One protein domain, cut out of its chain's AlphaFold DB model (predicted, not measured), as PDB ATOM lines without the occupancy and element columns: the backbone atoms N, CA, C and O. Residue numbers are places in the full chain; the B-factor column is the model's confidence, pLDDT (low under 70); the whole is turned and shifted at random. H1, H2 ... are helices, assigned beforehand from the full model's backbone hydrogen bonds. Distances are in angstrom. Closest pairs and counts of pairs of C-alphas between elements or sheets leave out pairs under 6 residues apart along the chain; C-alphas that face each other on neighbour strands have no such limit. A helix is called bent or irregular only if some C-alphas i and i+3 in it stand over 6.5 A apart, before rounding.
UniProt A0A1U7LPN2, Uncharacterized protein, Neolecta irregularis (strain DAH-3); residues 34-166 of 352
ATOM      1  N   TRP A  34     305.043 320.772 360.082       53.31
ATOM      2  CA  TRP A  34     306.045 319.951 360.774       53.31
ATOM      3  C   TRP A  34     307.479 320.324 360.376       53.31
ATOM      4  O   TRP A  34     308.322 320.526 361.251       53.31
ATOM      5  N   ALA A  35     307.745 320.493 359.075       48.72
ATOM      6  CA  ALA A  35     309.049 320.929 358.576       48.72
ATOM      7  C   ALA A  35     309.435 322.282 359.190       48.72
ATOM      8  O   ALA A  35     310.496 322.398 359.798       48.72
ATOM      9  N   LYS A  36     308.513 323.251 359.165       53.88
ATOM     10  CA  LYS A  36     308.654 324.563 359.810       53.88
ATOM     11  C   LYS A  36     308.845 324.481 361.327       53.88
ATOM     12  O   LYS A  36     309.551 325.303 361.902       53.88
ATOM     13  N   GLN A  37     308.228 323.519 362.012       56.34
ATOM     14  CA  GLN A  37     308.428 323.343 363.453       56.34
ATOM     15  C   GLN A  37     309.839 322.817 363.767       56.34
ATOM     16  O   GLN A  37     310.459 323.286 364.723       56.34
ATOM     17  N   ASN A  38     310.372 321.904 362.951       55.84
ATOM     18  CA  ASN A  38     311.755 321.435 363.065       55.84
ATOM     19  C   ASN A  38     312.777 322.494 362.626       55.84
ATOM     20  O   ASN A  38     313.809 322.633 363.275       55.84
ATOM     21  N   GLU A  39     312.482 323.275 361.587       54.62
ATOM     22  CA  GLU A  39     313.230 324.466 361.160       54.62
ATOM     23  C   GLU A  39     313.325 325.481 362.311       54.62
ATOM     24  O   GLU A  39     314.418 325.814 362.760       54.62
ATOM     25  N   LEU A  40     312.188 325.887 362.888       58.78
ATOM     26  CA  LEU A  40     312.147 326.781 364.049       58.78
ATOM     27  C   LEU A  40     312.884 326.205 365.266       58.78
ATOM     28  O   LEU A  40     313.463 326.974 366.034       58.78
ATOM     29  N   LYS A  41     312.910 324.874 365.438       62.97
ATOM     30  CA  LYS A  41     313.737 324.225 366.463       62.97
ATOM     31  C   LYS A  41     315.232 324.338 366.133       62.97
ATOM     32  O   LYS A  41     315.964 324.838 366.977       62.97
ATOM     33  N   LYS A  42     315.677 323.964 364.923       60.50
ATOM     34  CA  LYS A  42     317.074 324.136 364.462       60.50
ATOM     35  C   LYS A  42     317.548 325.579 364.672       60.50
ATOM     36  O   LYS A  42     318.611 325.796 365.239       60.50
ATOM     37  N   ILE A  43     316.730 326.559 364.280       60.66
ATOM     38  CA  ILE A  43     317.002 327.992 364.456       60.66
ATOM     39  C   ILE A  43     317.089 328.352 365.945       60.66
ATOM     40  O   ILE A  43     318.027 329.029 366.356       60.66
ATOM     41  N   SER A  44     316.151 327.885 366.776       62.03
ATOM     42  CA  SER A  44     316.182 328.113 368.228       62.03
ATOM     43  C   SER A  44     317.437 327.524 368.882       62.03
ATOM     44  O   SER A  44     318.048 328.181 369.723       62.03
ATOM     45  N   ASP A  45     317.838 326.316 368.486       63.34
ATOM     46  CA  ASP A  45     319.015 325.623 369.013       63.34
ATOM     47  C   ASP A  45     320.319 326.301 368.521       63.34
ATOM     48  O   ASP A  45     321.257 326.477 369.297       63.34
ATOM     49  N   TRP A  46     320.368 326.782 367.272       66.50
ATOM     50  CA  TRP A  46     321.484 327.571 366.721       66.50
ATOM     51  C   TRP A  46     321.635 328.939 367.410       66.50
ATOM     52  O   TRP A  46     322.748 329.314 367.790       66.50
ATOM     53  N   ILE A  47     320.524 329.650 367.668       63.25
ATOM     54  CA  ILE A  47     320.506 330.906 368.443       63.25
ATOM     55  C   ILE A  47     320.932 330.655 369.896       63.25
ATOM     56  O   ILE A  47     321.700 331.441 370.451       63.25
ATOM     57  N   ALA A  48     320.465 329.571 370.526       66.06
ATOM     58  CA  ALA A  48     320.840 329.225 371.898       66.06
ATOM     59  C   ALA A  48     322.347 328.942 372.036       66.06
ATOM     60  O   ALA A  48     322.947 329.304 373.049       66.06
ATOM     61  N   ASN A  49     322.957 328.359 371.000       64.25
ATOM     62  CA  ASN A  49     324.395 328.104 370.920       64.25
ATOM     63  C   ASN A  49     325.222 329.296 370.397       64.25
ATOM     64  O   ASN A  49     326.447 329.222 370.406       64.25
ATOM     65  N   ALA A  50     324.610 330.423 370.009       60.12
ATOM     66  CA  ALA A  50     325.347 331.598 369.528       60.12
ATOM     67  C   ALA A  50     326.503 332.061 370.438       60.12
ATOM     68  O   ALA A  50     327.569 332.366 369.907       60.12
ATOM     69  N   PRO A  51     326.398 332.048 371.783       64.38
ATOM     70  CA  PRO A  51     327.510 332.440 372.652       64.38
ATOM     71  C   PRO A  51     328.790 331.589 372.543       64.38
ATOM     72  O   PRO A  51     329.798 332.003 373.109       64.38
ATOM     73  N   SER A  52     328.779 330.425 371.876       65.19
ATOM     74  CA  SER A  52     329.983 329.607 371.655       65.19
ATOM     75  C   SER A  52     330.580 329.727 370.248       65.19
ATOM     76  O   SER A  52     331.787 329.538 370.112       65.19
ATOM     77  N   TRP A  53     329.790 330.072 369.221       65.81
ATOM     78  CA  TRP A  53     330.282 330.214 367.839       65.81
ATOM     79  C   TRP A  53     330.444 331.671 367.369       65.81
ATOM     80  O   TRP A  53     331.296 331.935 366.524       65.81
ATOM     81  N   LEU A  54     329.712 332.637 367.940       68.50
ATOM     82  CA  LEU A  54     329.672 334.031 367.459       68.50
ATOM     83  C   LEU A  54     331.036 334.750 367.539       68.50
ATOM     84  O   LEU A  54     331.365 335.545 366.659       68.50
ATOM     85  N   ASP A  55     331.852 334.453 368.557       69.50
ATOM     86  CA  ASP A  55     333.222 334.982 368.669       69.50
ATOM     87  C   ASP A  55     334.145 334.407 367.577       69.50
ATOM     88  O   ASP A  55     335.011 335.116 367.063       69.50
ATOM     89  N   GLY A  56     333.946 333.142 367.185       67.50
ATOM     90  CA  GLY A  56     334.643 332.513 366.059       67.50
ATOM     91  C   GLY A  56     334.211 333.119 364.725       67.50
ATOM     92  O   GLY A  56     335.058 333.520 363.930       67.50
ATOM     93  N   PHE A  57     332.900 333.295 364.539       73.50
ATOM     94  CA  PHE A  57     332.314 333.955 363.376       73.50
ATOM     95  C   PHE A  57     332.906 335.355 363.169       73.50
ATOM     96  O   PHE A  57     333.568 335.585 362.163       73.50
ATOM     97  N   TRP A  58     332.782 336.285 364.125       72.94
ATOM     98  CA  TRP A  58     333.282 337.661 363.940       72.94
ATOM     99  C   TRP A  58     334.814 337.797 363.946       72.94
ATOM    100  O   TRP A  58     335.318 338.860 363.582       72.94
ATOM    101  N   SER A  59     335.561 336.765 364.354       69.94
ATOM    102  CA  SER A  59     337.029 336.750 364.258       69.94
ATOM    103  C   SER A  59     337.564 336.035 363.015       69.94
ATOM    104  O   SER A  59     338.761 336.147 362.730       69.94
ATOM    105  N   ALA A  60     336.704 335.372 362.234       66.94
ATOM    106  CA  ALA A  60     337.056 334.861 360.918       66.94
ATOM    107  C   ALA A  60     337.447 336.026 359.994       66.94
ATOM    108  O   ALA A  60     336.647 336.918 359.716       66.94
ATOM    109  N   ASN A  61     338.688 336.015 359.510       69.12
ATOM    110  CA  ASN A  61     339.145 336.913 358.458       69.12
ATOM    111  C   ASN A  61     339.943 336.112 357.422       69.12
ATOM    112  O   ASN A  61     340.968 335.515 357.752       69.12
ATOM    113  N   LEU A  62     339.464 336.121 356.176       68.94
ATOM    114  CA  LEU A  62     340.102 335.503 355.014       68.94
ATOM    115  C   LEU A  62     340.647 336.536 354.007       68.94
ATOM    116  O   LEU A  62     340.896 336.190 352.858       68.94
ATOM    117  N   ASP A  63     340.882 337.793 354.401       72.75
ATOM    118  CA  ASP A  63     341.423 338.837 353.513       72.75
ATOM    119  C   ASP A  63     342.762 338.437 352.846       72.75
ATOM    120  O   ASP A  63     343.031 338.877 351.730       72.75
ATOM    121  N   ASP A  64     343.565 337.565 353.468       74.88
ATOM    122  CA  ASP A  64     344.805 337.016 352.892       74.88
ATOM    123  C   ASP A  64     344.611 335.691 352.099       74.88
ATOM    124  O   ASP A  64     345.574 335.165 351.534       74.88
ATOM    125  N   ASP A  65     343.399 335.120 352.034       84.94
ATOM    126  CA  ASP A  65     343.120 333.842 351.356       84.94
ATOM    127  C   ASP A  65     342.908 333.995 349.839       84.94
ATOM    128  O   ASP A  65     342.138 334.826 349.350       84.94
ATOM    129  N   ALA A  66     343.580 333.135 349.072       81.62
ATOM    130  CA  ALA A  66     343.648 333.229 347.616       81.62
ATOM    131  C   ALA A  66     342.370 332.797 346.872       81.62
ATOM    132  O   ALA A  66     342.278 333.036 345.668       81.62
ATOM    133  N   GLU A  67     341.402 332.165 347.536       81.00
ATOM    134  CA  GLU A  67     340.100 331.815 346.951       81.00
ATOM    135  C   GLU A  67     339.038 332.826 347.370       81.00
ATOM    136  O   GLU A  67     338.307 333.319 346.509       81.00
ATOM    137  N   PHE A  68     339.050 333.260 348.633       85.81
ATOM    138  CA  PHE A  68     338.232 334.382 349.088       85.81
ATOM    139  C   PHE A  68     338.472 335.647 348.250       85.81
ATOM    140  O   PHE A  68     337.519 336.251 347.759       85.81
ATOM    141  N   GLN A  69     339.733 336.004 347.974       87.88
ATOM    142  CA  GLN A  69     340.064 337.166 347.137       87.88
ATOM    143  C   GLN A  69     339.642 337.027 345.660       87.88
ATOM    144  O   GLN A  69     339.494 338.044 344.980       87.88
ATOM    145  N   LYS A  70     339.399 335.808 345.151       86.69
ATOM    146  CA  LYS A  70     338.750 335.613 343.839       86.69
ATOM    147  C   LYS A  70     337.228 335.734 343.941       86.69
ATOM    148  O   LYS A  70     336.614 336.327 343.061       86.69
ATOM    149  N   ALA A  71     336.629 335.165 344.989       85.69
ATOM    150  CA  ALA A  71     335.182 335.139 345.191       85.69
ATOM    151  C   ALA A  71     334.611 336.534 345.486       85.69
ATOM    152  O   ALA A  71     333.560 336.885 344.962       85.69
ATOM    153  N   LYS A  72     335.328 337.367 346.251       86.81
ATOM    154  CA  LYS A  72     334.929 338.729 346.653       86.81
ATOM    155  C   LYS A  72     334.344 339.589 345.502       86.81
ATOM    156  O   LYS A  72     333.211 340.049 345.638       86.81
ATOM    157  N   PRO A  73     335.002 339.771 344.332       84.25
ATOM    158  CA  PRO A  73     334.411 340.501 343.200       84.25
ATOM    159  C   PRO A  73     333.205 339.805 342.538       84.25
ATOM    160  O   PRO A  73     332.353 340.497 341.972       84.25
ATOM    161  N   VAL A  74     333.095 338.474 342.607       85.06
ATOM    162  CA  VAL A  74     331.912 337.736 342.131       85.06
ATOM    163  C   VAL A  74     330.736 337.949 343.084       85.06
ATOM    164  O   VAL A  74     329.676 338.369 342.630       85.06
ATOM    165  N   LEU A  75     330.932 337.804 344.398       85.31
ATOM    166  CA  LEU A  75     329.923 338.100 345.424       85.31
ATOM    167  C   LEU A  75     329.431 339.555 345.333       85.31
ATOM    168  O   LEU A  75     328.228 339.801 345.334       85.31
ATOM    169  N   ALA A  76     330.341 340.517 345.146       86.81
ATOM    170  CA  ALA A  76     330.000 341.925 344.929       86.81
ATOM    171  C   ALA A  76     329.185 342.174 343.641       86.81
ATOM    172  O   ALA A  76     328.402 343.124 343.573       86.81
ATOM    173  N   THR A  77     329.343 341.321 342.624       81.50
ATOM    174  CA  THR A  77     328.565 341.373 341.375       81.50
ATOM    175  C   THR A  77     327.189 340.724 341.559       81.50
ATOM    176  O   THR A  77     326.171 341.329 341.213       81.50
ATOM    177  N   LEU A  78     327.151 339.532 342.165       81.38
ATOM    178  CA  LEU A  78     325.936 338.777 342.472       81.38
ATOM    179  C   LEU A  78     325.061 339.450 343.534       81.38
ATOM    180  O   LEU A  78     323.859 339.210 343.537       81.38
ATOM    181  N   TRP A  79     325.611 340.326 344.382       84.88
ATOM    182  CA  TRP A  79     324.896 341.040 345.448       84.88
ATOM    183  C   TRP A  79     323.532 341.593 345.014       84.88
ATOM    184  O   TRP A  79     322.513 341.318 345.643       84.88
ATOM    185  N   ASN A  80     323.488 342.318 343.893       73.88
ATOM    186  CA  ASN A  80     322.246 342.918 343.395       73.88
ATOM    187  C   ASN A  80     321.229 341.868 342.915       73.88
ATOM    188  O   ASN A  80     320.037 342.161 342.879       73.88
ATOM    189  N   THR A  81     321.680 340.673 342.527       72.06
ATOM    190  CA  THR A  81     320.836 339.532 342.141       72.06
ATOM    191  C   THR A  81     320.348 338.776 343.373       72.06
ATOM    192  O   THR A  81     319.157 338.527 343.483       72.06
ATOM    193  N   ILE A  82     321.231 338.512 344.340       72.00
ATOM    194  CA  ILE A  82     320.919 337.931 345.657       72.00
ATOM    195  C   ILE A  82     319.819 338.758 346.349       72.00
ATOM    196  O   ILE A  82     318.827 338.205 346.812       72.00
ATOM    197  N   GLN A  83     319.906 340.094 346.302       70.56
ATOM    198  CA  GLN A  83     318.871 341.009 346.815       70.56
ATOM    199  C   GLN A  83     317.513 340.979 346.073       70.56
ATOM    200  O   GLN A  83     316.578 341.638 346.530       70.56
ATOM    201  N   GLN A  84     317.382 340.286 344.936       65.62
ATOM    202  CA  GLN A  84     316.110 340.135 344.207       65.62
ATOM    203  C   GLN A  84     315.336 338.864 344.595       65.62
ATOM    204  O   GLN A  84     314.155 338.764 344.261       65.62
ATOM    205  N   PHE A  85     315.960 337.925 345.313       63.31
ATOM    206  CA  PHE A  85     315.284 336.769 345.907       63.31
ATOM    207  C   PHE A  85     314.692 337.146 347.275       63.31
ATOM    208  O   PHE A  85     315.249 337.981 347.992       63.31
ATOM    209  N   ASP A  86     313.577 336.522 347.673       59.69
ATOM    210  CA  ASP A  86     312.913 336.789 348.964       59.69
ATOM    211  C   ASP A  86     313.574 336.043 350.142       59.69
ATOM    212  O   ASP A  86     312.920 335.456 351.001       59.69
ATOM    213  N   LEU A  87     314.905 336.131 350.215       58.97
ATOM    214  CA  LEU A  87     315.737 335.646 351.323       58.97
ATOM    215  C   LEU A  87     315.255 336.089 352.732       58.97
ATOM    216  O   LEU A  87     315.630 335.439 353.711       58.97
ATOM    217  N   PRO A  88     314.470 337.179 352.916       46.59
ATOM    218  CA  PRO A  88     313.857 337.524 354.203       46.59
ATOM    219  C   PRO A  88     312.655 336.673 354.654       46.59
ATOM    220  O   PRO A  88     312.276 336.799 355.822       46.59
ATOM    221  N   SER A  89     312.059 335.811 353.820       49.78
ATOM    222  CA  SER A  89     311.043 334.847 354.279       49.78
ATOM    223  C   SER A  89     311.680 333.518 354.727       49.78
ATOM    224  O   SER A  89     312.787 333.167 354.335       49.78
ATOM    225  N   ASN A  90     311.067 332.814 355.689       45.25
ATOM    226  CA  ASN A  90     311.695 331.642 356.341       45.25
ATOM    227  C   ASN A  90     311.814 330.401 355.444       45.25
ATOM    228  O   ASN A  90     312.732 329.614 355.620       45.25
ATOM    229  N   PHE A  91     310.842 330.190 354.558       42.22
ATOM    230  CA  PHE A  91     310.465 328.849 354.092       42.22
ATOM    231  C   PHE A  91     311.429 328.181 353.098       42.22
ATOM    232  O   PHE A  91     311.210 327.024 352.751       42.22
ATOM    233  N   HIS A  92     312.445 328.903 352.635       45.22
ATOM    234  CA  HIS A  92     313.123 328.632 351.368       45.22
ATOM    235  C   HIS A  92     314.542 328.055 351.524       45.22
ATOM    236  O   HIS A  92     314.913 327.118 350.830       45.22
ATOM    237  N   LEU A  93     315.309 328.530 352.511       49.41
ATOM    238  CA  LEU A  93     316.759 328.281 352.644       49.41
ATOM    239  C   LEU A  93     317.096 327.342 353.818       49.41
ATOM    240  O   LEU A  93     318.006 327.592 354.603       49.41
ATOM    241  N   MET A  94     316.245 326.334 354.020       47.22
ATOM    242  CA  MET A  94     316.361 325.297 355.066       47.22
ATOM    243  C   MET A  94     315.949 323.902 354.552       47.22
ATOM    244  O   MET A  94     315.947 322.936 355.321       47.22
ATOM    245  N   TYR A  95     315.541 323.815 353.280       46.94
ATOM    246  CA  TYR A  95     315.087 322.611 352.580       46.94
ATOM    247  C   TYR A  95     315.319 322.783 351.065       46.94
ATOM    248  O   TYR A  95     314.381 322.992 350.296       46.94
ATOM    249  N   TYR A  96     316.585 322.648 350.654       44.00
ATOM    250  CA  TYR A  96     317.075 322.612 349.263       44.00
ATOM    251  C   TYR A  96     316.147 321.876 348.266       44.00
ATOM    252  O   TYR A  96     315.978 322.281 347.120       44.00
ATOM    253  N   ASP A  97     315.524 320.788 348.720       41.09
ATOM    254  CA  ASP A  97     314.807 319.792 347.917       41.09
ATOM    255  C   ASP A  97     313.409 320.222 347.405       41.09
ATOM    256  O   ASP A  97     312.738 319.433 346.738       41.09
ATOM    257  N   HIS A  98     312.882 321.408 347.764       41.72
ATOM    258  CA  HIS A  98     311.436 321.697 347.628       41.72
ATOM    259  C   HIS A  98     311.008 322.998 346.913       41.72
ATOM    260  O   HIS A  98     309.806 323.142 346.668       41.72
ATOM    261  N   ASP A  99     311.905 323.907 346.511       50.81
ATOM    262  CA  ASP A  99     311.540 325.057 345.659       50.81
ATOM    263  C   ASP A  99     312.519 325.250 344.486       50.81
ATOM    264  O   ASP A  99     313.742 325.224 344.620       50.81
ATOM    265  N   VAL A 100     311.953 325.459 343.296       51.88
ATOM    266  CA  VAL A 100     312.686 325.647 342.039       51.88
ATOM    267  C   VAL A 100     313.447 326.980 342.024       51.88
ATOM    268  O   VAL A 100     314.462 327.101 341.343       51.88
ATOM    269  N   ASN A 101     312.983 327.999 342.748       52.22
ATOM    270  CA  ASN A 101     313.616 329.320 342.769       52.22
ATOM    271  C   ASN A 101     314.957 329.299 343.513       52.22
ATOM    272  O   ASN A 101     315.928 329.879 343.031       52.22
ATOM    273  N   ASP A 102     315.031 328.585 344.634       57.78
ATOM    274  CA  ASP A 102     316.233 328.519 345.466       57.78
ATOM    275  C   ASP A 102     317.339 327.700 344.782       57.78
ATOM    276  O   ASP A 102     318.487 328.143 344.714       57.78
ATOM    277  N   HIS A 103     316.981 326.594 344.117       63.97
ATOM    278  CA  HIS A 103     317.900 325.848 343.250       63.97
ATOM    279  C   HIS A 103     318.487 326.719 342.115       63.97
ATOM    280  O   HIS A 103     319.680 326.627 341.827       63.97
ATOM    281  N   ASN A 104     317.702 327.629 341.517       65.81
ATOM    282  CA  ASN A 104     318.211 328.570 340.506       65.81
ATOM    283  C   ASN A 104     319.215 329.591 341.080       65.81
ATOM    284  O   ASN A 104     320.154 329.975 340.381       65.81
ATOM    285  N   LEU A 105     319.037 330.047 342.328       71.19
ATOM    286  CA  LEU A 105     320.002 330.937 342.986       71.19
ATOM    287  C   LEU A 105     321.305 330.197 343.310       71.19
ATOM    288  O   LEU A 105     322.388 330.719 343.043       71.19
ATOM    289  N   MET A 106     321.201 328.980 343.848       74.44
ATOM    290  CA  MET A 106     322.366 328.170 344.203       74.44
ATOM    291  C   MET A 106     323.173 327.764 342.968       74.44
ATOM    292  O   MET A 106     324.385 327.959 342.967       74.44
ATOM    293  N   GLN A 107     322.520 327.332 341.881       73.56
ATOM    294  CA  GLN A 107     323.188 327.059 340.601       73.56
ATOM    295  C   GLN A 107     323.909 328.305 340.059       73.56
ATOM    296  O   GLN A 107     325.055 328.211 339.636       73.56
ATOM    297  N   LEU A 108     323.292 329.492 340.128       75.12
ATOM    298  CA  LEU A 108     323.934 330.735 339.683       75.12
ATOM    299  C   LEU A 108     325.187 331.079 340.507       75.12
ATOM    300  O   LEU A 108     326.169 331.571 339.948       75.12
ATOM    301  N   ILE A 109     325.158 330.854 341.824       79.88
ATOM    302  CA  ILE A 109     326.317 331.067 342.705       79.88
ATOM    303  C   ILE A 109     327.406 330.028 342.406       79.88
ATOM    304  O   ILE A 109     328.562 330.418 342.240       79.88
ATOM    305  N   PHE A 110     327.034 328.753 342.268       81.88
ATOM    306  CA  PHE A 110     327.921 327.644 341.904       81.88
ATOM    307  C   PHE A 110     328.662 327.930 340.590       81.88
ATOM    308  O   PHE A 110     329.888 328.038 340.594       81.88
ATOM    309  N   ASP A 111     327.927 328.170 339.498       78.06
ATOM    310  CA  ASP A 111     328.484 328.449 338.166       78.06
ATOM    311  C   ASP A 111     329.462 329.639 338.210       78.06
ATOM    312  O   ASP A 111     330.564 329.592 337.663       78.06
ATOM    313  N   SER A 112     329.080 330.711 338.918       77.19
ATOM    314  CA  SER A 112     329.881 331.938 339.023       77.19
ATOM    315  C   SER A 112     331.168 331.767 339.844       77.19
ATOM    316  O   SER A 112     332.112 332.542 339.667       77.19
ATOM    317  N   LEU A 113     331.213 330.794 340.761       79.50
ATOM    318  CA  LEU A 113     332.403 330.448 341.543       79.50
ATOM    319  C   LEU A 113     333.283 329.425 340.798       79.50
ATOM    320  O   LEU A 113     334.510 329.576 340.788       79.50
ATOM    321  N   GLU A 114     332.691 328.471 340.073       80.62
ATOM    322  CA  GLU A 114     333.437 327.551 339.204       80.62
ATOM    323  C   GLU A 114     334.171 328.316 338.081       80.62
ATOM    324  O   GLU A 114     335.359 328.068 337.851       80.62
ATOM    325  N   GLU A 115     333.539 329.324 337.453       77.06
ATOM    326  CA  GLU A 115     334.154 330.152 336.394       77.06
ATOM    327  C   GLU A 115     335.477 330.832 336.817       77.06
ATOM    328  O   GLU A 115     336.382 331.009 335.994       77.06
ATOM    329  N   ILE A 116     335.622 331.197 338.095       78.25
ATOM    330  CA  ILE A 116     336.850 331.798 338.658       78.25
ATOM    331  C   ILE A 116     337.809 330.758 339.269       78.25
ATOM    332  O   ILE A 116     338.880 331.109 339.784       78.25
ATOM    333  N   GLY A 117     337.451 329.474 339.219       74.19
ATOM    334  CA  GLY A 117     338.190 328.385 339.845       74.19
ATOM    335  C   GLY A 117     338.216 328.506 341.368       74.19
ATOM    336  O   GLY A 117     339.296 328.424 341.963       74.19
ATOM    337  N   VAL A 118     337.059 328.766 341.978       78.56
ATOM    338  CA  VAL A 118     336.779 328.551 343.402       78.56
ATOM    339  C   VAL A 118     335.822 327.366 343.467       78.56
ATOM    340  O   VAL A 118     334.698 327.459 342.989       78.56
ATOM    341  N   TRP A 119     336.288 326.240 344.005       77.44
ATOM    342  CA  TRP A 119     335.450 325.055 344.169       77.44
ATOM    343  C   TRP A 119     334.679 325.162 345.481       77.44
ATOM    344  O   TRP A 119     335.293 325.352 346.527       77.44
ATOM    345  N   VAL A 120     333.360 325.039 345.376       74.19
ATOM    346  CA  VAL A 120     332.404 324.831 346.469       74.19
ATOM    347  C   VAL A 120     331.346 323.840 345.984       74.19
ATOM    348  O   VAL A 120     331.143 323.728 344.771       74.19
ATOM    349  N   ASP A 121     330.681 323.124 346.886       76.00
ATOM    350  CA  ASP A 121     329.521 322.290 346.541       76.00
ATOM    351  C   ASP A 121     328.170 322.981 346.833       76.00
ATOM    352  O   ASP A 121     328.113 324.159 347.194       76.00
ATOM    353  N   PHE A 122     327.057 322.285 346.580       71.06
ATOM    354  CA  PHE A 122     325.715 322.845 346.781       71.06
ATOM    355  C   PHE A 122     325.312 322.934 348.259       71.06
ATOM    356  O   PHE A 122     324.609 323.876 348.623       71.06
ATOM    357  N   ASP A 123     325.780 322.010 349.100       71.88
ATOM    358  CA  ASP A 123     325.481 322.000 350.534       71.88
ATOM    359  C   ASP A 123     326.248 323.140 351.229       71.88
ATOM    360  O   ASP A 123     325.708 323.819 352.099       71.88
ATOM    361  N   GLU A 124     327.474 323.431 350.781       76.31
ATOM    362  CA  GLU A 124     328.268 324.593 351.198       76.31
ATOM    363  C   GLU A 124     327.617 325.934 350.814       76.31
ATOM    364  O   GLU A 124     327.714 326.904 351.570       76.31
ATOM    365  N   ILE A 125     326.945 326.011 349.658       77.56
ATOM    366  CA  ILE A 125     326.208 327.215 349.238       77.56
ATOM    367  C   ILE A 125     324.912 327.379 350.053       77.56
ATOM    368  O   ILE A 125     324.579 328.513 350.407       77.56
ATOM    369  N   ASP A 126     324.212 326.290 350.399       76.81
ATOM    370  CA  ASP A 126     323.046 326.323 351.301       76.81
ATOM    371  C   ASP A 126     323.463 326.747 352.725       76.81
ATOM    372  O   ASP A 126     322.906 327.715 353.246       76.81
ATOM    373  N   ASP A 127     324.519 326.146 353.304       75.75
ATOM    374  CA  ASP A 127     325.125 326.539 354.598       75.75
ATOM    375  C   ASP A 127     325.455 328.053 354.614       75.75
ATOM    376  O   ASP A 127     325.115 328.773 355.558       75.75
ATOM    377  N   PHE A 128     326.075 328.564 353.540       84.50
ATOM    378  CA  PHE A 128     326.423 329.981 353.363       84.50
ATOM    379  C   PHE A 128     325.196 330.908 353.307       84.50
ATOM    380  O   PHE A 128     325.164 331.938 353.996       84.50
ATOM    381  N   LEU A 129     324.186 330.578 352.495       78.75
ATOM    382  CA  LEU A 129     322.979 331.398 352.348       78.75
ATOM    383  C   LEU A 129     322.116 331.359 353.615       78.75
ATOM    384  O   LEU A 129     321.610 332.403 354.043       78.75
ATOM    385  N   ALA A 130     321.997 330.193 354.250       76.38
ATOM    386  CA  ALA A 130     321.332 330.027 355.533       76.38
ATOM    387  C   ALA A 130     322.027 330.856 356.625       76.38
ATOM    388  O   ALA A 130     321.360 331.623 357.325       76.38
ATOM    389  N   GLU A 131     323.359 330.793 356.745       77.94
ATOM    390  CA  GLU A 131     324.100 331.589 357.730       77.94
ATOM    391  C   GLU A 131     323.969 333.099 357.474       77.94
ATOM    392  O   GLU A 131     323.674 333.852 358.407       77.94
ATOM    393  N   PHE A 132     324.083 333.552 356.219       81.19
ATOM    394  CA  PHE A 132     323.854 334.953 355.844       81.19
ATOM    395  C   PHE A 132     322.472 335.456 356.281       81.19
ATOM    396  O   PHE A 132     322.335 336.544 356.857       81.19
ATOM    397  N   VAL A 133     321.441 334.641 356.063       75.62
ATOM    398  CA  VAL A 133     320.068 334.967 356.441       75.62
ATOM    399  C   VAL A 133     319.877 334.958 357.959       75.62
ATOM    400  O   VAL A 133     319.287 335.897 358.505       75.62
ATOM    401  N   LEU A 134     320.398 333.956 358.666       73.00
ATOM    402  CA  LEU A 134     320.258 333.838 360.116       73.00
ATOM    403  C   LEU A 134     321.034 334.931 360.865       73.00
ATOM    404  O   LEU A 134     320.461 335.612 361.721       73.00
ATOM    405  N   VAL A 135     322.306 335.161 360.522       74.31
ATOM    406  CA  VAL A 135     323.128 336.216 361.137       74.31
ATOM    407  C   VAL A 135     322.552 337.594 360.812       74.31
ATOM    408  O   VAL A 135     322.406 338.419 361.719       74.31
ATOM    409  N   GLY A 136     322.133 337.833 359.564       69.75
ATOM    410  CA  GLY A 136     321.516 339.094 359.146       69.75
ATOM    411  C   GLY A 136     320.286 339.465 359.977       69.75
ATOM    412  O   GLY A 136     320.183 340.592 360.471       69.75
ATOM    413  N   ARG A 137     319.381 338.503 360.211       70.94
ATOM    414  CA  ARG A 137     318.159 338.708 361.009       70.94
ATOM    415  C   ARG A 137     318.428 338.808 362.509       70.94
ATOM    416  O   ARG A 137     317.898 339.712 363.154       70.94
ATOM    417  N   HIS A 138     319.207 337.884 363.072       71.00
ATOM    418  CA  HIS A 138     319.293 337.700 364.525       71.00
ATOM    419  C   HIS A 138     320.439 338.469 365.192       71.00
ATOM    420  O   HIS A 138     320.311 338.823 366.364       71.00
ATOM    421  N   PHE A 139     321.515 338.786 364.460       67.62
ATOM    422  CA  PHE A 139     322.722 339.404 365.027       67.62
ATOM    423  C   PHE A 139     323.145 340.714 364.340       67.62
ATOM    424  O   PHE A 139     323.587 341.624 365.037       67.62
ATOM    425  N   ASN A 140     322.908 340.896 363.033       69.00
ATOM    426  CA  ASN A 140     323.154 342.170 362.331       69.00
ATOM    427  C   ASN A 140     321.949 343.143 362.364       69.00
ATOM    428  O   ASN A 140     321.887 344.121 361.616       69.00
ATOM    429  N   GLY A 141     320.953 342.879 363.219       67.06
ATOM    430  CA  GLY A 141     319.804 343.765 363.443       67.06
ATOM    431  C   GLY A 141     318.853 343.923 362.250       67.06
ATOM    432  O   GLY A 141     318.195 344.957 362.139       67.06
ATOM    433  N   GLY A 142     318.799 342.937 361.348       67.69
ATOM    434  CA  GLY A 142     318.019 342.984 360.108       67.69
ATOM    435  C   GLY A 142     318.711 343.711 358.950       67.69
ATOM    436  O   GLY A 142     318.080 343.932 357.917       67.69
ATOM    437  N   ASN A 143     319.982 344.101 359.100       70.94
ATOM    438  CA  ASN A 143     320.750 344.717 358.023       70.94
ATOM    439  C   ASN A 143     321.401 343.636 357.153       70.94
ATOM    440  O   ASN A 143     322.241 342.868 357.621       70.94
ATOM    441  N   PHE A 144     321.047 343.627 355.872       80.31
ATOM    442  CA  PHE A 144     321.696 342.814 354.850       80.31
ATOM    443  C   PHE A 144     322.552 343.729 353.970       80.31
ATOM    444  O   PHE A 144     322.027 344.590 353.260       80.31
ATOM    445  N   ASN A 145     323.869 343.557 354.031       83.00
ATOM    446  CA  ASN A 145     324.868 344.292 353.254       83.00
ATOM    447  C   ASN A 145     325.914 343.333 352.673       83.00
ATOM    448  O   ASN A 145     326.087 342.219 353.169       83.00
ATOM    449  N   LEU A 146     326.639 343.798 351.651       85.56
ATOM    450  CA  LEU A 146     327.730 343.044 351.032       85.56
ATOM    451  C   LEU A 146     328.795 342.633 352.060       85.56
ATOM    452  O   LEU A 146     329.241 341.495 352.020       85.56
ATOM    453  N   ASP A 147     329.134 343.506 353.016       85.44
ATOM    454  CA  ASP A 147     330.135 343.197 354.046       85.44
ATOM    455  C   ASP A 147     329.744 341.948 354.865       85.44
ATOM    456  O   ASP A 147     330.593 341.109 355.142       85.44
ATOM    457  N   LEU A 148     328.454 341.780 355.202       83.94
ATOM    458  CA  LEU A 148     327.952 340.575 355.873       83.94
ATOM    459  C   LEU A 148     327.972 339.352 354.944       83.94
ATOM    460  O   LEU A 148     328.307 338.265 355.400       83.94
ATOM    461  N   LEU A 149     327.625 339.510 353.661       85.62
ATOM    462  CA  LEU A 149     327.648 338.403 352.696       85.62
ATOM    463  C   LEU A 149     329.073 337.870 352.497       85.62
ATOM    464  O   LEU A 149     329.301 336.664 352.554       85.62
ATOM    465  N   GLU A 150     330.039 338.771 352.317       88.69
ATOM    466  CA  GLU A 150     331.460 338.430 352.258       88.69
ATOM    467  C   GLU A 150     331.928 337.763 353.561       88.69
ATOM    468  O   GLU A 150     332.672 336.788 353.509       88.69
ATOM    469  N   HIS A 151     331.470 338.239 354.725       85.50
ATOM    470  CA  HIS A 151     331.846 337.671 356.024       85.50
ATOM    471  C   HIS A 151     331.291 336.256 356.245       85.50
ATOM    472  O   HIS A 151     332.029 335.376 356.683       85.50
ATOM    473  N   CYS A 152     330.026 336.004 355.894       86.25
ATOM    474  CA  CYS A 152     329.440 334.661 355.935       86.25
ATOM    475  C   CYS A 152     330.176 333.712 354.982       86.25
ATOM    476  O   CYS A 152     330.640 332.667 355.420       86.25
ATOM    477  N   PHE A 153     330.409 334.112 353.725       86.69
ATOM    478  CA  PHE A 153     331.171 333.284 352.782       86.69
ATOM    479  C   PHE A 153     332.594 332.980 353.289       86.69
ATOM    480  O   PHE A 153     333.077 331.856 353.150       86.69
ATOM    481  N   ALA A 154     333.261 333.950 353.926       85.88
ATOM    482  CA  ALA A 154     334.561 333.732 354.558       85.88
ATOM    483  C   ALA A 154     334.495 332.708 355.704       85.88
ATOM    484  O   ALA A 154     335.384 331.865 355.821       85.88
ATOM    485  N   HIS A 155     333.453 332.759 356.538       84.25
ATOM    486  CA  HIS A 155     333.260 331.828 357.648       84.25
ATOM    487  C   HIS A 155     332.925 330.404 357.170       84.25
ATOM    488  O   HIS A 155     333.548 329.447 357.643       84.25
ATOM    489  N   THR A 156     332.035 330.252 356.183       82.06
ATOM    490  CA  THR A 156     331.725 328.958 355.555       82.06
ATOM    491  C   THR A 156     332.978 328.349 354.920       82.06
ATOM    492  O   THR A 156     333.350 327.223 355.255       82.06
ATOM    493  N   LEU A 157     333.713 329.117 354.104       82.62
ATOM    494  CA  LEU A 157     334.942 328.659 353.444       82.62
ATOM    495  C   LEU A 157     336.061 328.316 354.445       82.62
ATOM    496  O   LEU A 157     336.789 327.343 354.246       82.62
ATOM    497  N   ALA A 158     336.203 329.072 355.539       81.12
ATOM    498  CA  ALA A 158     337.156 328.756 356.607       81.12
ATOM    499  C   ALA A 158     336.785 327.457 357.342       81.12
ATOM    500  O   ALA A 158     337.654 326.622 357.607       81.12
ATOM    501  N   THR A 159     335.496 327.263 357.627       77.06
ATOM    502  CA  THR A 159     334.961 326.057 358.272       77.06
ATOM    503  C   THR A 159     335.154 324.829 357.383       77.06
ATOM    504  O   THR A 159     335.640 323.799 357.852       77.06
ATOM    505  N   TRP A 160     334.872 324.950 356.084       77.19
ATOM    506  CA  TRP A 160     335.145 323.918 355.085       77.19
ATOM    507  C   TRP A 160     336.638 323.572 354.999       77.19
ATOM    508  O   TRP A 160     337.013 322.408 355.155       77.19
ATOM    509  N   LYS A 161     337.520 324.577 354.877       76.81
ATOM    510  CA  LYS A 161     338.982 324.372 354.870       76.81
ATOM    511  C   LYS A 161     339.474 323.673 356.134       76.81
ATOM    512  O   LYS A 161     340.364 322.833 356.039       76.81
ATOM    513  N   ALA A 162     338.890 323.958 357.299       76.69
ATOM    514  CA  ALA A 162     339.209 323.248 358.536       76.69
ATOM    515  C   ALA A 162     338.766 321.771 358.497       76.69
ATOM    516  O   ALA A 162     339.568 320.899 358.834       76.69
ATOM    517  N   ARG A 163     337.540 321.474 358.026       70.50
ATOM    518  CA  ARG A 163     337.040 320.096 357.825       70.50
ATOM    519  C   ARG A 163     337.959 319.306 356.871       70.50
ATOM    520  O   ARG A 163     338.378 318.197 357.198       70.50
ATOM    521  N   HIS A 164     338.343 319.894 355.735       64.44
ATOM    522  CA  HIS A 164     339.161 319.226 354.710       64.44
ATOM    523  C   HIS A 164     340.664 319.155 355.029       64.44
ATOM    524  O   HIS A 164     341.333 318.205 354.625       64.44
ATOM    525  N   ALA A 165     341.214 320.101 355.797       59.47
ATOM    526  CA  ALA A 165     342.596 320.014 356.276       59.47
ATOM    527  C   ALA A 165     342.802 318.870 357.285       59.47
ATOM    528  O   ALA A 165     343.906 318.334 357.374       59.47
ATOM    529  N   LEU A 166     341.751 318.485 358.021       47.22
ATOM    530  CA  LEU A 166     341.763 317.317 358.901       47.22
ATOM    531  C   LEU A 166     341.717 316.014 358.088       47.22
ATOM    532  O   LEU A 166     342.599 315.175 358.246       47.22
TER     533      LEU A 166
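What this domain is: This is residues 34 to 166 of the 352 residues of an uncharacterized protein of Neolecta irregularis (strain DAH-3) (UniProt A0A1U7LPN2). What is the shape? Two crossing helices, H6 and H5, make the core, with the hairpin of H3 and H4 packed on one side of them and H1 and H2 forming a loose arc along the opposite side. Residues 161 to 166, the last of H6, stick out. What is it built of? The printed part has 133 residues with six named helices, H1 to H6 in chain order, and no named strand, an all-helix class. How large is it? It is compact, with a radius of gyration of the C-alphas of 14.4 A, and rounded, spanning 40 by 34 by 30 A.

Where its parts are: Where is the longest helix? H6, residues 146 to 166, measures 30.3 A from its first C-alpha at (327.730, 343.044, 351.032) to its last at (341.763, 317.317, 358.901). Where are the other helices? H5 is residues 122 to 138, 24.0 A long; H4 is residues 100 to 114, 21.0 A; H3 is residues 68 to 82, 18.0 A. H1, residues 34 to 48, begins with C-alpha 34 at (306.045, 319.951, 360.774) and is 20.7 A long; H2 is residues 50 to 59. Is any helix irregular? H2 and H3 are, but only just: C-alphas 52 and 55 are 6.9 A apart, and C-alphas 77 and 80 are 6.8 A apart.

How they stand to each other: What touches H6? H5 touches it at a steep tilt of 47 degrees, opposite ways, with Phe 132 and Cys 152 the closest C-alphas at 5.6 A. H3 touches it, also at a steep tilt of 47 degrees and opposite ways, closest at the C-alphas of Trp 79 and Leu 146, 6.6 A. Where is H4? H3 and H4 form a helical hairpin at a shallow tilt of 29 degrees; the closest C-alphas, of Ala 71 and Leu 113, are 6.6 A apart. Residues 106 to 110 of H4 touch residues 122 to 126 of H5, closest at the C-alphas of Met 106 and Ile 125, 6.4 A. And H1 and H2? They meet only through their link. H1 is close to H5 but not clearly touching, Ile 47 and His 138 being the closest C-alphas at 7.9 A; H2 stands likewise to H6, with Phe 57 and His 155 at 6.2 A. Are the backbones paired? Every O i to N i+4 pair is within hydrogen-bond range in H1, H4, H5 and H6, against 4 of 6 in H2 and 7 of 11 in H3.

The domain as a whole: How far does it reach? The two C-alphas farthest apart, of Trp 34 and Asp 64, are 43.1 A apart. Is it unbroken? The printed part has no cut, and its one long link is residues 83 to 99. Where is confidence low? The mean pLDDT of the printed part is 70.5; 56 residues are under 70, among them 34 to 56 and 84 to 104.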